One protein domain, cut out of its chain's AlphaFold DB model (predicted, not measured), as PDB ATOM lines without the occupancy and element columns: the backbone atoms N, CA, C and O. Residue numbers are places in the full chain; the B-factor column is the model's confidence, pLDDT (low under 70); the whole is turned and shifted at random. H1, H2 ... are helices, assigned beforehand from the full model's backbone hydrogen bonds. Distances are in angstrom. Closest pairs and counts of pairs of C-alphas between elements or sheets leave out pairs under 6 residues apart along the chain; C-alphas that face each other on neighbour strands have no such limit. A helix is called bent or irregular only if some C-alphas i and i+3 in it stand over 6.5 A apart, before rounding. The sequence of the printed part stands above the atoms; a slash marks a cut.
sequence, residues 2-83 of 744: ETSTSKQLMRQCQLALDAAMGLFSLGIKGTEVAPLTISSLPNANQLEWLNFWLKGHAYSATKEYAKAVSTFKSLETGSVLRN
ATOM      1  N   GLU A   2     -19.103  49.741 -33.813       62.91
ATOM      2  CA  GLU A   2     -17.834  49.075 -34.181       62.91
ATOM      3  C   GLU A   2     -16.748  49.134 -33.087       62.91
ATOM      4  O   GLU A   2     -16.097  48.133 -32.799       62.91
ATOM      5  N   THR A   3     -16.601  50.267 -32.390       76.44
ATOM      6  CA  THR A   3     -15.651  50.400 -31.266       76.44
ATOM      7  C   THR A   3     -15.993  49.491 -30.083       76.44
ATOM      8  O   THR A   3     -15.106  48.869 -29.501       76.44
ATOM      9  N   SER A   4     -17.274  49.398 -29.712       78.00
ATOM     10  CA  SER A   4     -17.739  48.581 -28.584       78.00
ATOM     11  C   SER A   4     -17.668  47.087 -28.890       78.00
ATOM     12  O   SER A   4     -17.223  46.320 -28.041       78.00
ATOM     13  N   THR A   5     -18.036  46.683 -30.109       81.94
ATOM     14  CA  THR A   5     -17.933  45.288 -30.570       81.94
ATOM     15  C   THR A   5     -16.478  44.846 -30.696       81.94
ATOM     16  O   THR A   5     -16.132  43.799 -30.167       81.94
ATOM     17  N   SER A   6     -15.591  45.674 -31.257       78.56
ATOM     18  CA  SER A   6     -14.154  45.364 -31.330       78.56
ATOM     19  C   SER A   6     -13.513  45.272 -29.936       78.56
ATOM     20  O   SER A   6     -12.792  44.319 -29.653       78.56
ATOM     21  N   LYS A   7     -13.838  46.187 -29.004       81.75
ATOM     22  CA  LYS A   7     -13.395  46.076 -27.595       81.75
ATOM     23  C   LYS A   7     -13.957  44.830 -26.892       81.75
ATOM     24  O   LYS A   7     -13.293  44.294 -26.009       81.75
ATOM     25  N   GLN A   8     -15.153  44.364 -27.255       80.88
ATOM     26  CA  GLN A   8     -15.743  43.129 -26.725       80.88
ATOM     27  C   GLN A   8     -15.084  41.875 -27.317       80.88
ATOM     28  O   GLN A   8     -14.773  40.957 -26.561       80.88
ATOM     29  N   LEU A   9     -14.784  41.872 -28.620       82.00
ATOM     30  CA  LEU A   9     -14.037  40.805 -29.287       82.00
ATOM     31  C   LEU A   9     -12.656  40.626 -28.643       82.00
ATOM     32  O   LEU A   9     -12.307  39.514 -28.272       82.00
ATOM     33  N   MET A  10     -11.922  41.718 -28.393       78.88
ATOM     34  CA  MET A  10     -10.621  41.674 -27.704       78.88
ATOM     35  C   MET A  10     -10.703  41.090 -26.282       78.88
ATOM     36  O   MET A  10      -9.768  40.439 -25.829       78.88
ATOM     37  N   ARG A  11     -11.825  41.280 -25.571       79.81
ATOM     38  CA  ARG A  11     -12.046  40.671 -24.242       79.81
ATOM     39  C   ARG A  11     -12.323  39.168 -24.317       79.81
ATOM     40  O   ARG A  11     -11.997  38.460 -23.373       79.81
ATOM     41  N   GLN A  12     -12.930  38.694 -25.406       80.50
ATOM     42  CA  GLN A  12     -13.204  37.271 -25.646       80.50
ATOM     43  C   GLN A  12     -12.007  36.544 -26.284       80.50
ATOM     44  O   GLN A  12     -11.776  35.372 -26.007       80.50
ATOM     45  N   CYS A  13     -11.245  37.232 -27.133       78.00
ATOM     46  CA  CYS A  13     -10.120  36.723 -27.911       78.00
ATOM     47  C   CYS A  13      -8.985  37.761 -27.904       78.00
ATOM     48  O   CYS A  13      -8.892  38.621 -28.777       78.00
ATOM     49  N   GLN A  14      -8.101  37.665 -26.910       75.19
ATOM     50  CA  GLN A  14      -7.051  38.661 -26.633       75.19
ATOM     51  C   GLN A  14      -5.989  38.782 -27.743       75.19
ATOM     52  O   GLN A  14      -5.303  39.798 -27.828       75.19
ATOM     53  N   LEU A  15      -5.871  37.772 -28.611       79.31
ATOM     54  CA  LEU A  15      -4.945  37.731 -29.751       79.31
ATOM     55  C   LEU A  15      -5.594  38.143 -31.089       79.31
ATOM     56  O   LEU A  15      -5.011  37.909 -32.145       79.31
ATOM     57  N   ALA A  16      -6.782  38.759 -31.080       85.62
ATOM     58  CA  ALA A  16      -7.445  39.259 -32.288       85.62
ATOM     59  C   ALA A  16      -6.779  40.550 -32.822       85.62
ATOM     60  O   ALA A  16      -7.336  41.645 -32.737       85.62
ATOM     61  N   LEU A  17      -5.566  40.427 -33.369       86.38
ATOM     62  CA  LEU A  17      -4.734  41.561 -33.798       86.38
ATOM     63  C   LEU A  17      -5.436  42.490 -34.806       86.38
ATOM     64  O   LEU A  17      -5.307  43.708 -34.691       86.38
ATOM     65  N   ASP A  18      -6.253  41.953 -35.712       86.00
ATOM     66  CA  ASP A  18      -7.026  42.752 -36.675       86.00
ATOM     67  C   ASP A  18      -8.066  43.655 -35.993       86.00
ATOM     68  O   ASP A  18      -8.301  44.784 -36.427       86.00
ATOM     69  N   ALA A  19      -8.649  43.220 -34.872       85.81
ATOM     70  CA  ALA A  19      -9.544  44.060 -34.082       85.81
ATOM     71  C   ALA A  19      -8.776  45.154 -33.323       85.81
ATOM     72  O   ALA A  19      -9.287  46.265 -33.178       85.81
ATOM     73  N   ALA A  20      -7.532  44.897 -32.899       85.56
ATOM     74  CA  ALA A  20      -6.650  45.946 -32.381       85.56
ATOM     75  C   ALA A  20      -6.310  46.985 -33.469       85.56
ATOM     76  O   ALA A  20      -6.406  48.185 -33.210       85.56
ATOM     77  N   MET A  21      -6.021  46.544 -34.700       85.31
ATOM     78  CA  MET A  21      -5.829  47.429 -35.860       85.31
ATOM     79  C   MET A  21      -7.078  48.254 -36.181       85.31
ATOM     80  O   MET A  21      -6.984  49.468 -36.371       85.31
ATOM     81  N   GLY A  22      -8.260  47.632 -36.149       84.81
ATOM     82  CA  GLY A  22      -9.542  48.326 -36.274       84.81
ATOM     83  C   GLY A  22      -9.708  49.428 -35.222       84.81
ATOM     84  O   GLY A  22     -10.016  50.569 -35.566       84.81
ATOM     85  N   LEU A  23      -9.412  49.141 -33.949       87.62
ATOM     86  CA  LEU A  23      -9.456  50.135 -32.870       87.62
ATOM     87  C   LEU A  23      -8.469  51.298 -33.093       87.62
ATOM     88  O   LEU A  23      -8.834  52.449 -32.839       87.62
ATOM     89  N   PHE A  24      -7.262  51.036 -33.606       88.06
ATOM     90  CA  PHE A  24      -6.304  52.089 -33.963       88.06
ATOM     91  C   PHE A  24      -6.781  52.948 -35.140       88.06
ATOM     92  O   PHE A  24      -6.680  54.172 -35.069       88.06
ATOM     93  N   SER A  25      -7.378  52.347 -36.176       83.56
ATOM     94  CA  SER A  25      -7.954  53.091 -37.312       83.56
ATOM     95  C   SER A  25      -9.082  54.048 -36.891       83.56
ATOM     96  O   SER A  25      -9.250  55.119 -37.471       83.56
ATOM     97  N   LEU A  26      -9.792  53.707 -35.807       85.56
ATOM     98  CA  LEU A  26     -10.834  54.520 -35.172       85.56
ATOM     99  C   LEU A  26     -10.268  55.586 -34.204       85.56
ATOM    100  O   LEU A  26     -11.032  56.259 -33.512       85.56
ATOM    101  N   GLY A  27      -8.941  55.757 -34.145       82.31
ATOM    102  CA  GLY A  27      -8.259  56.802 -33.374       82.31
ATOM    103  C   GLY A  27      -8.089  56.512 -31.878       82.31
ATOM    104  O   GLY A  27      -7.789  57.429 -31.108       82.31
ATOM    105  N   ILE A  28      -8.284  55.267 -31.435       85.50
ATOM    106  CA  ILE A  28      -8.148  54.894 -30.020       85.50
ATOM    107  C   ILE A  28      -6.665  54.796 -29.646       85.50
ATOM    108  O   ILE A  28      -5.857  54.207 -30.361       85.50
ATOM    109  N   LYS A  29      -6.293  55.373 -28.499       83.62
ATOM    110  CA  LYS A  29      -4.897  55.438 -28.046       83.62
ATOM    111  C   LYS A  29      -4.366  54.061 -27.635       83.62
ATOM    112  O   LYS A  29      -5.058  53.291 -26.969       83.62
ATOM    113  N   GLY A  30      -3.082  53.811 -27.908       78.38
ATOM    114  CA  GLY A  30      -2.366  52.595 -27.487       78.38
ATOM    115  C   GLY A  30      -2.488  52.267 -25.995       78.38
ATOM    116  O   GLY A  30      -2.551  51.097 -25.631       78.38
ATOM    117  N   THR A  31      -2.623  53.282 -25.137       80.00
ATOM    118  CA  THR A  31      -2.833  53.124 -23.687       80.00
ATOM    119  C   THR A  31      -4.146  52.432 -23.309       80.00
ATOM    120  O   THR A  31      -4.227  51.877 -22.221       80.00
ATOM    121  N   GLU A  32      -5.169  52.444 -24.171       80.12
ATOM    122  CA  GLU A  32      -6.423  51.709 -23.947       80.12
ATOM    123  C   GLU A  32      -6.388  50.284 -24.514       80.12
ATOM    124  O   GLU A  32      -7.052  49.396 -23.984       80.12
ATOM    125  N   VAL A  33      -5.624  50.052 -25.588       81.81
ATOM    126  CA  VAL A  33      -5.577  48.759 -26.302       81.81
ATOM    127  C   VAL A  33      -4.534  47.808 -25.695       81.81
ATOM    128  O   VAL A  33      -4.779  46.607 -25.583       81.81
ATOM    129  N   ALA A  34      -3.400  48.338 -25.226       78.94
ATOM    130  CA  ALA A  34      -2.353  47.575 -24.547       78.94
ATOM    131  C   ALA A  34      -2.824  46.817 -23.282       78.94
ATOM    132  O   ALA A  34      -2.498  45.639 -23.156       78.94
ATOM    133  N   PRO A  35      -3.614  47.386 -22.345       77.31
ATOM    134  CA  PRO A  35      -4.098  46.613 -21.198       77.31
ATOM    135  C   PRO A  35      -5.114  45.533 -21.597       77.31
ATOM    136  O   PRO A  35      -5.110  44.466 -20.989       77.31
ATOM    137  N   LEU A  36      -5.938  45.758 -22.630       73.19
ATOM    138  CA  LEU A  36      -6.921  44.775 -23.122       73.19
ATOM    139  C   LEU A  36      -6.280  43.539 -23.777       73.19
ATOM    140  O   LEU A  36      -6.947  42.522 -23.925       73.19
ATOM    141  N   THR A  37      -5.008  43.637 -24.167       70.12
ATOM    142  CA  THR A  37      -4.214  42.548 -24.759       70.12
ATOM    143  C   THR A  37      -3.263  41.923 -23.741       70.12
ATOM    144  O   THR A  37      -3.231  40.708 -23.592       70.12
ATOM    145  N   ILE A  38      -2.493  42.743 -23.020       65.69
ATOM    146  CA  ILE A  38      -1.328  42.286 -22.245       65.69
ATOM    147  C   ILE A  38      -1.701  41.822 -20.827       65.69
ATOM    148  O   ILE A  38      -1.095  40.884 -20.318       65.69
ATOM    149  N   SER A  39      -2.696  42.439 -20.174       60.81
ATOM    150  CA  SER A  39      -2.954  42.232 -18.729       60.81
ATOM    151  C   SER A  39      -3.473  40.840 -18.338       60.81
ATOM    152  O   SER A  39      -3.609  40.554 -17.153       60.81
ATOM    153  N   SER A  40      -3.811  40.001 -19.319       57.31
ATOM    154  CA  SER A  40      -4.547  38.744 -19.127       57.31
ATOM    155  C   SER A  40      -3.843  37.510 -19.718       57.31
ATOM    156  O   SER A  40      -4.386  36.408 -19.645       57.31
ATOM    157  N   LEU A  41      -2.635  37.669 -20.277       65.88
ATOM    158  CA  LEU A  41      -1.850  36.586 -20.883       65.88
ATOM    159  C   LEU A  41      -0.879  35.954 -19.860       65.88
ATOM    160  O   LEU A  41       0.002  36.656 -19.361       65.88
ATOM    161  N   PRO A  42      -0.950  34.633 -19.589       57.78
ATOM    162  CA  PRO A  42      -0.099  33.985 -18.583       57.78
ATOM    163  C   PRO A  42       1.391  33.888 -18.970       57.78
ATOM    164  O   PRO A  42       2.233  33.765 -18.087       57.78
ATOM    165  N   ASN A  43       1.738  34.005 -20.261       62.69
ATOM    166  CA  ASN A  43       3.119  33.925 -20.772       62.69
ATOM    167  C   ASN A  43       3.671  35.290 -21.248       62.69
ATOM    168  O   ASN A  43       4.337  35.370 -22.282       62.69
ATOM    169  N   ALA A  44       3.396  36.377 -20.519       57.91
ATOM    170  CA  ALA A  44       3.754  37.745 -20.930       57.91
ATOM    171  C   ALA A  44       5.230  37.920 -21.365       57.91
ATOM    172  O   ALA A  44       5.495  38.586 -22.366       57.91
ATOM    173  N   ASN A  45       6.176  37.254 -20.692       60.56
ATOM    174  CA  ASN A  45       7.618  37.350 -20.975       60.56
ATOM    175  C   ASN A  45       8.039  36.784 -22.350       60.56
ATOM    176  O   ASN A  45       9.131  37.081 -22.818       60.56
ATOM    177  N   GLN A  46       7.210  35.966 -23.013       63.69
ATOM    178  CA  GLN A  46       7.489  35.464 -24.372       63.69
ATOM    179  C   GLN A  46       6.906  36.368 -25.475       63.69
ATOM    180  O   GLN A  46       7.199  36.180 -26.656       63.69
ATOM    181  N   LEU A  47       6.078  37.350 -25.105       73.31
ATOM    182  CA  LEU A  47       5.303  38.192 -26.021       73.31
ATOM    183  C   LEU A  47       5.697  39.676 -25.941       73.31
ATOM    184  O   LEU A  47       4.912  40.545 -26.312       73.31
ATOM    185  N   GLU A  48       6.920  39.997 -25.509       77.19
ATOM    186  CA  GLU A  48       7.404  41.387 -25.445       77.19
ATOM    187  C   GLU A  48       7.304  42.112 -26.799       77.19
ATOM    188  O   GLU A  48       6.953  43.294 -26.856       77.19
ATOM    189  N   TRP A  49       7.508  41.383 -27.904       84.69
ATOM    190  CA  TRP A  49       7.334  41.886 -29.269       84.69
ATOM    191  C   TRP A  49       5.928  42.449 -29.525       84.69
ATOM    192  O   TRP A  49       5.796  43.419 -30.268       84.69
ATOM    193  N   LEU A  50       4.883  41.905 -28.888       85.62
ATOM    194  CA  LEU A  50       3.497  42.349 -29.073       85.62
ATOM    195  C   LEU A  50       3.295  43.771 -28.532       85.62
ATOM    196  O   LEU A  50       2.571  44.564 -29.126       85.62
ATOM    197  N   ASN A  51       3.991  44.133 -27.451       84.56
ATOM    198  CA  ASN A  51       3.973  45.490 -26.902       84.56
ATOM    199  C   ASN A  51       4.618  46.489 -27.881       84.56
ATOM    200  O   ASN A  51       4.058  47.553 -28.144       84.56
ATOM    201  N   PHE A  52       5.757  46.131 -28.483       87.25
ATOM    202  CA  PHE A  52       6.399  46.946 -29.522       87.25
ATOM    203  C   PHE A  52       5.558  47.037 -30.805       87.25
ATOM    204  O   PHE A  52       5.455  48.119 -31.379       87.25
ATOM    205  N   TRP A  53       4.898  45.949 -31.209       88.94
ATOM    206  CA  TRP A  53       3.990  45.904 -32.360       88.94
ATOM    207  C   TRP A  53       2.765  46.812 -32.159       88.94
ATOM    208  O   TRP A  53       2.483  47.670 -32.997       88.94
ATOM    209  N   LEU A  54       2.093  46.710 -31.004       89.38
ATOM    210  CA  LEU A  54       0.967  47.578 -30.633       89.38
ATOM    211  C   LEU A  54       1.386  49.052 -30.533       89.38
ATOM    212  O   LEU A  54       0.635  49.929 -30.955       89.38
ATOM    213  N   LYS A  55       2.584  49.344 -30.005       89.00
ATOM    214  CA  LYS A  55       3.143  50.706 -29.974       89.00
ATOM    215  C   LYS A  55       3.411  51.249 -31.377       89.00
ATOM    216  O   LYS A  55       3.020  52.379 -31.647       89.00
ATOM    217  N   GLY A  56       4.028  50.465 -32.261       90.94
ATOM    218  CA  GLY A  56       4.315  50.878 -33.639       90.94
ATOM    219  C   GLY A  56       3.049  51.249 -34.409       90.94
ATOM    220  O   GLY A  56       2.981  52.324 -35.009       90.94
ATOM    221  N   HIS A  57       2.005  50.424 -34.303       90.94
ATOM    222  CA  HIS A  57       0.704  50.702 -34.918       90.94
ATOM    223  C   HIS A  57      -0.042  51.868 -34.275       90.94
ATOM    224  O   HIS A  57      -0.604  52.697 -34.991       90.94
ATOM    225  N   ALA A  58       0.022  52.011 -32.949       90.44
ATOM    226  CA  ALA A  58      -0.512  53.190 -32.274       90.44
ATOM    227  C   ALA A  58       0.184  54.482 -32.745       90.44
ATOM    228  O   ALA A  58      -0.505  55.457 -33.036       90.44
ATOM    229  N   TYR A  59       1.518  54.487 -32.886       92.38
ATOM    230  CA  TYR A  59       2.265  55.640 -33.410       92.38
ATOM    231  C   TYR A  59       1.939  55.936 -34.879       92.38
ATOM    232  O   TYR A  59       1.845  57.106 -35.256       92.38
ATOM    233  N   SER A  60       1.722  54.900 -35.695       90.62
ATOM    234  CA  SER A  60       1.286  55.049 -37.086       90.62
ATOM    235  C   SER A  60      -0.098  55.710 -37.168       90.62
ATOM    236  O   SER A  60      -0.268  56.713 -37.862       90.62
ATOM    237  N   ALA A  61      -1.061  55.255 -36.355       88.06
ATOM    238  CA  ALA A  61      -2.399  55.845 -36.268       88.06
ATOM    239  C   ALA A  61      -2.402  57.282 -35.707       88.06
ATOM    240  O   ALA A  61      -3.174  58.127 -36.169       88.06
ATOM    241  N   THR A  62      -1.507  57.610 -34.763       88.06
ATOM    242  CA  THR A  62      -1.303  58.998 -34.301       88.06
ATOM    243  C   THR A  62      -0.448  59.844 -35.249       88.06
ATOM    244  O   THR A  62      -0.217  61.014 -34.951       88.06
ATOM    245  N   LYS A  63      -0.020  59.299 -36.399       86.50
ATOM    246  CA  LYS A  63       0.781  59.962 -37.446       86.50
ATOM    247  C   LYS A  63       2.202  60.352 -37.018       86.50
ATOM    248  O   LYS A  63       2.847  61.176 -37.661       86.50
ATOM    249  N   GLU A  64       2.727  59.744 -35.956       88.88
ATOM    250  CA  GLU A  64       4.099  59.958 -35.481       88.88
ATOM    251  C   GLU A  64       5.075  59.015 -36.209       88.88
ATOM    252  O   GLU A  64       5.771  58.206 -35.588       88.88
ATOM    253  N   TYR A  65       5.115  59.094 -37.545       90.94
ATOM    254  CA  TYR A  65       5.763  58.090 -38.402       90.94
ATOM    255  C   TYR A  65       7.244  57.849 -38.068       90.94
ATOM    256  O   TYR A  65       7.691  56.707 -38.084       90.94
ATOM    257  N   ALA A  66       8.000  58.885 -37.682       89.94
ATOM    258  CA  ALA A  66       9.399  58.736 -37.266       89.94
ATOM    259  C   ALA A  66       9.557  57.831 -36.024       89.94
ATOM    260  O   ALA A  66      10.456  56.987 -35.974       89.94
ATOM    261  N   LYS A  67       8.647  57.945 -35.043       92.19
ATOM    262  CA  LYS A  67       8.634  57.057 -33.869       92.19
ATOM    263  C   LYS A  67       8.182  55.655 -34.263       92.19
ATOM    264  O   LYS A  67       8.849  54.697 -33.877       92.19
ATOM    265  N   ALA A  68       7.138  55.535 -35.090       94.06
ATOM    266  CA  ALA A  68       6.664  54.250 -35.612       94.06
ATOM    267  C   ALA A  68       7.791  53.470 -36.321       94.06
ATOM    268  O   ALA A  68       8.059  52.321 -35.964       94.06
ATOM    269  N   VAL A  69       8.525  54.120 -37.235       94.31
ATOM    270  CA  VAL A  69       9.718  53.571 -37.904       94.31
ATOM    271  C   VAL A  69      10.754  53.097 -36.885       94.31
ATOM    272  O   VAL A  69      11.209  51.958 -36.973       94.31
ATOM    273  N   SER A  70      11.097  53.915 -35.881       93.44
ATOM    274  CA  SER A  70      12.070  53.514 -34.852       93.44
ATOM    275  C   SER A  70      11.621  52.274 -34.061       93.44
ATOM    276  O   SER A  70      12.432  51.383 -33.798       93.44
ATOM    277  N   THR A  71      10.323  52.155 -33.747       92.88
ATOM    278  CA  THR A  71       9.770  50.993 -33.035       92.88
ATOM    279  C   THR A  71       9.701  49.735 -33.896       92.88
ATOM    280  O   THR A  71      10.080  48.670 -33.416       92.88
ATOM    281  N   PHE A  72       9.299  49.835 -35.167       92.69
ATOM    282  CA  PHE A  72       9.278  48.684 -36.077       92.69
ATOM    283  C   PHE A  72      10.694  48.214 -36.430       92.69
ATOM    284  O   PHE A  72      10.948  47.013 -36.438       92.69
ATOM    285  N   LYS A  73      11.652  49.136 -36.604       91.69
ATOM    286  CA  LYS A  73      13.073  48.800 -36.779       91.69
ATOM    287  C   LYS A  73      13.657  48.111 -35.541       91.69
ATOM    288  O   LYS A  73      14.400  47.148 -35.683       91.69
ATOM    289  N   SER A  74      13.277  48.547 -34.337       89.69
ATOM    290  CA  SER A  74      13.664  47.877 -33.081       89.69
ATOM    291  C   SER A  74      13.049  46.478 -32.949       89.69
ATOM    292  O   SER A  74      13.684  45.567 -32.424       89.69
ATOM    293  N   LEU A  75      11.825  46.284 -33.452       88.50
ATOM    294  CA  LEU A  75      11.174  44.975 -33.506       88.50
ATOM    295  C   LEU A  75      11.856  44.045 -34.527       88.50
ATOM    296  O   LEU A  75      11.977  42.852 -34.262       88.50
ATOM    297  N   GLU A  76      12.359  44.575 -35.646       86.88
ATOM    298  CA  GLU A  76      13.144  43.808 -36.624       86.88
ATOM    299  C   GLU A  76      14.517  43.373 -36.077       86.88
ATOM    300  O   GLU A  76      14.946  42.245 -36.322       86.88
ATOM    301  N   THR A  77      15.216  44.247 -35.342       85.25
ATOM    302  CA  THR A  77      16.567  43.959 -34.827       85.25
ATOM    303  C   THR A  77      16.575  43.147 -33.534       85.25
ATOM    304  O   THR A  77      17.492  42.353 -33.336       85.25
ATOM    305  N   GLY A  78      15.593  43.351 -32.652       70.38
ATOM    306  CA  GLY A  78      15.604  42.821 -31.286       70.38
ATOM    307  C   GLY A  78      14.715  41.604 -31.020       70.38
ATOM    308  O   GLY A  78      14.707  41.127 -29.890       70.38
ATOM    309  N   SER A  79      13.938  41.110 -31.995       68.50
ATOM    310  CA  SER A  79      12.916  40.078 -31.743       68.50
ATOM    311  C   SER A  79      12.998  38.847 -32.651       68.50
ATOM    312  O   SER A  79      13.673  38.827 -33.678       68.50
ATOM    313  N   VAL A  80      12.225  37.820 -32.283       73.50
ATOM    314  CA  VAL A  80      12.010  36.582 -33.057       73.50
ATOM    315  C   VAL A  80      11.369  36.856 -34.434       73.50
ATOM    316  O   VAL A  80      11.464  36.025 -35.329       73.50
ATOM    317  N   LEU A  81      10.753  38.027 -34.645       79.88
ATOM    318  CA  LEU A  81      10.025  38.390 -35.872       79.88
ATOM    319  C   LEU A  81      10.906  38.987 -36.986       79.88
ATOM    320  O   LEU A  81      10.401  39.653 -37.896       79.88
ATOM    321  N   ARG A  82      12.223  38.755 -36.954       84.38
ATOM    322  CA  ARG A  82      13.125  39.155 -38.042       84.38
ATOM    323  C   ARG A  82      12.683  38.516 -39.368       84.38
ATOM    324  O   ARG A  82      12.334  37.343 -39.409       84.38
ATOM    325  N   ASN A  83      12.729  39.291 -40.456       86.69
ATOM    326  CA  ASN A  83      12.242  38.913 -41.795       86.69
ATOM    327  C   ASN A  83      10.727  38.626 -41.902       86.69
ATOM    328  O   ASN A  83      10.286  38.124 -42.932       86.69
TER     329      ASN A  83
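This is residues 2 to 83 of the 744 residues of the protein "Anaphase-promoting complex subunit 7" of Stichopus japonicus (UniProt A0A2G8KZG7). Five helices run up and down, each folding back beside the one before, in a slab of side-by-side helices rather than a ring round one axis. H1, H2, H3 and H4 stand at the corners of a four-sided group, with H2 and H3 between H1 and H4, and H5 packs on H4 alone at the other end of the slab from H1. The printed part has 82 residues, with five named helices in the order H1, H2, H3, H4, H5 and no named strand; the class is all helix. The whole is compact, with a radius of gyration of the C-alphas of 12.5 A, and spans 34 by 31 by 20 A.

H1, residues 2 to 12, begins with C-alpha 2 at (-17.834, 49.075, -34.181) and is 15.3 A long from first to last C-alpha. H2, residues 17 to 25, is 12.5 A long. H3, residues 30 to 38, is 11.6 A long; it is neither bent nor irregular, but only just: C-alphas 32 and 35 are 6.2 A apart. H4, residues 48 to 61, begins with C-alpha 48 at (7.404, 41.387, -25.445) and is 20.5 A long. H5, residues 65 to 78, is 19.5 A long and ends with C-alpha 78 at (15.604, 42.821, -31.286).

H1 and H2 form a helical hairpin at a shallow tilt of 29 degrees, opposite ways; their closest C-alphas are those of Ser 6 and Ala 19, 5.5 A apart. H1 also touches H3, the same way, with the C-alphas of Met 10 and Leu 36 closest at 6.7 A. H2 and H3, a hairpin at 12 degrees, only just touch, with 3 pairs of C-alphas within 8 A, Ala 20 and Val 33 closest at 6.8 A. H4 touches H2, the same way, closest at the C-alphas of Phe 24 and Ala 61, 5.9 A. H3 and H4 form a hairpin at 28 degrees, with the C-alphas of Gly 30 and Ala 58 closest at 5.2 A. H4 and H5 form a hairpin at 18 degrees, with 20 pairs of C-alphas within 8 A, Gly 56 and Ala 68 closest at 4.6 A. H5 is apart from H1, H2 and H3, and H1 is apart from H4. In H1, H2, H4 and H5 every O i to N i+4 pair is within hydrogen-bond range; in H3, 3 of 5 are.

The two C-alphas farthest apart are those of Ser 4 and Thr 77, at 35.2 A. The printed part has no cut and no long link; the link from H3 to H4, 9 residues, is short, and the other three are tight. The mean pLDDT of the printed part is 81.4; residue 2, residues 38 to 46 and residue 79 are under 70.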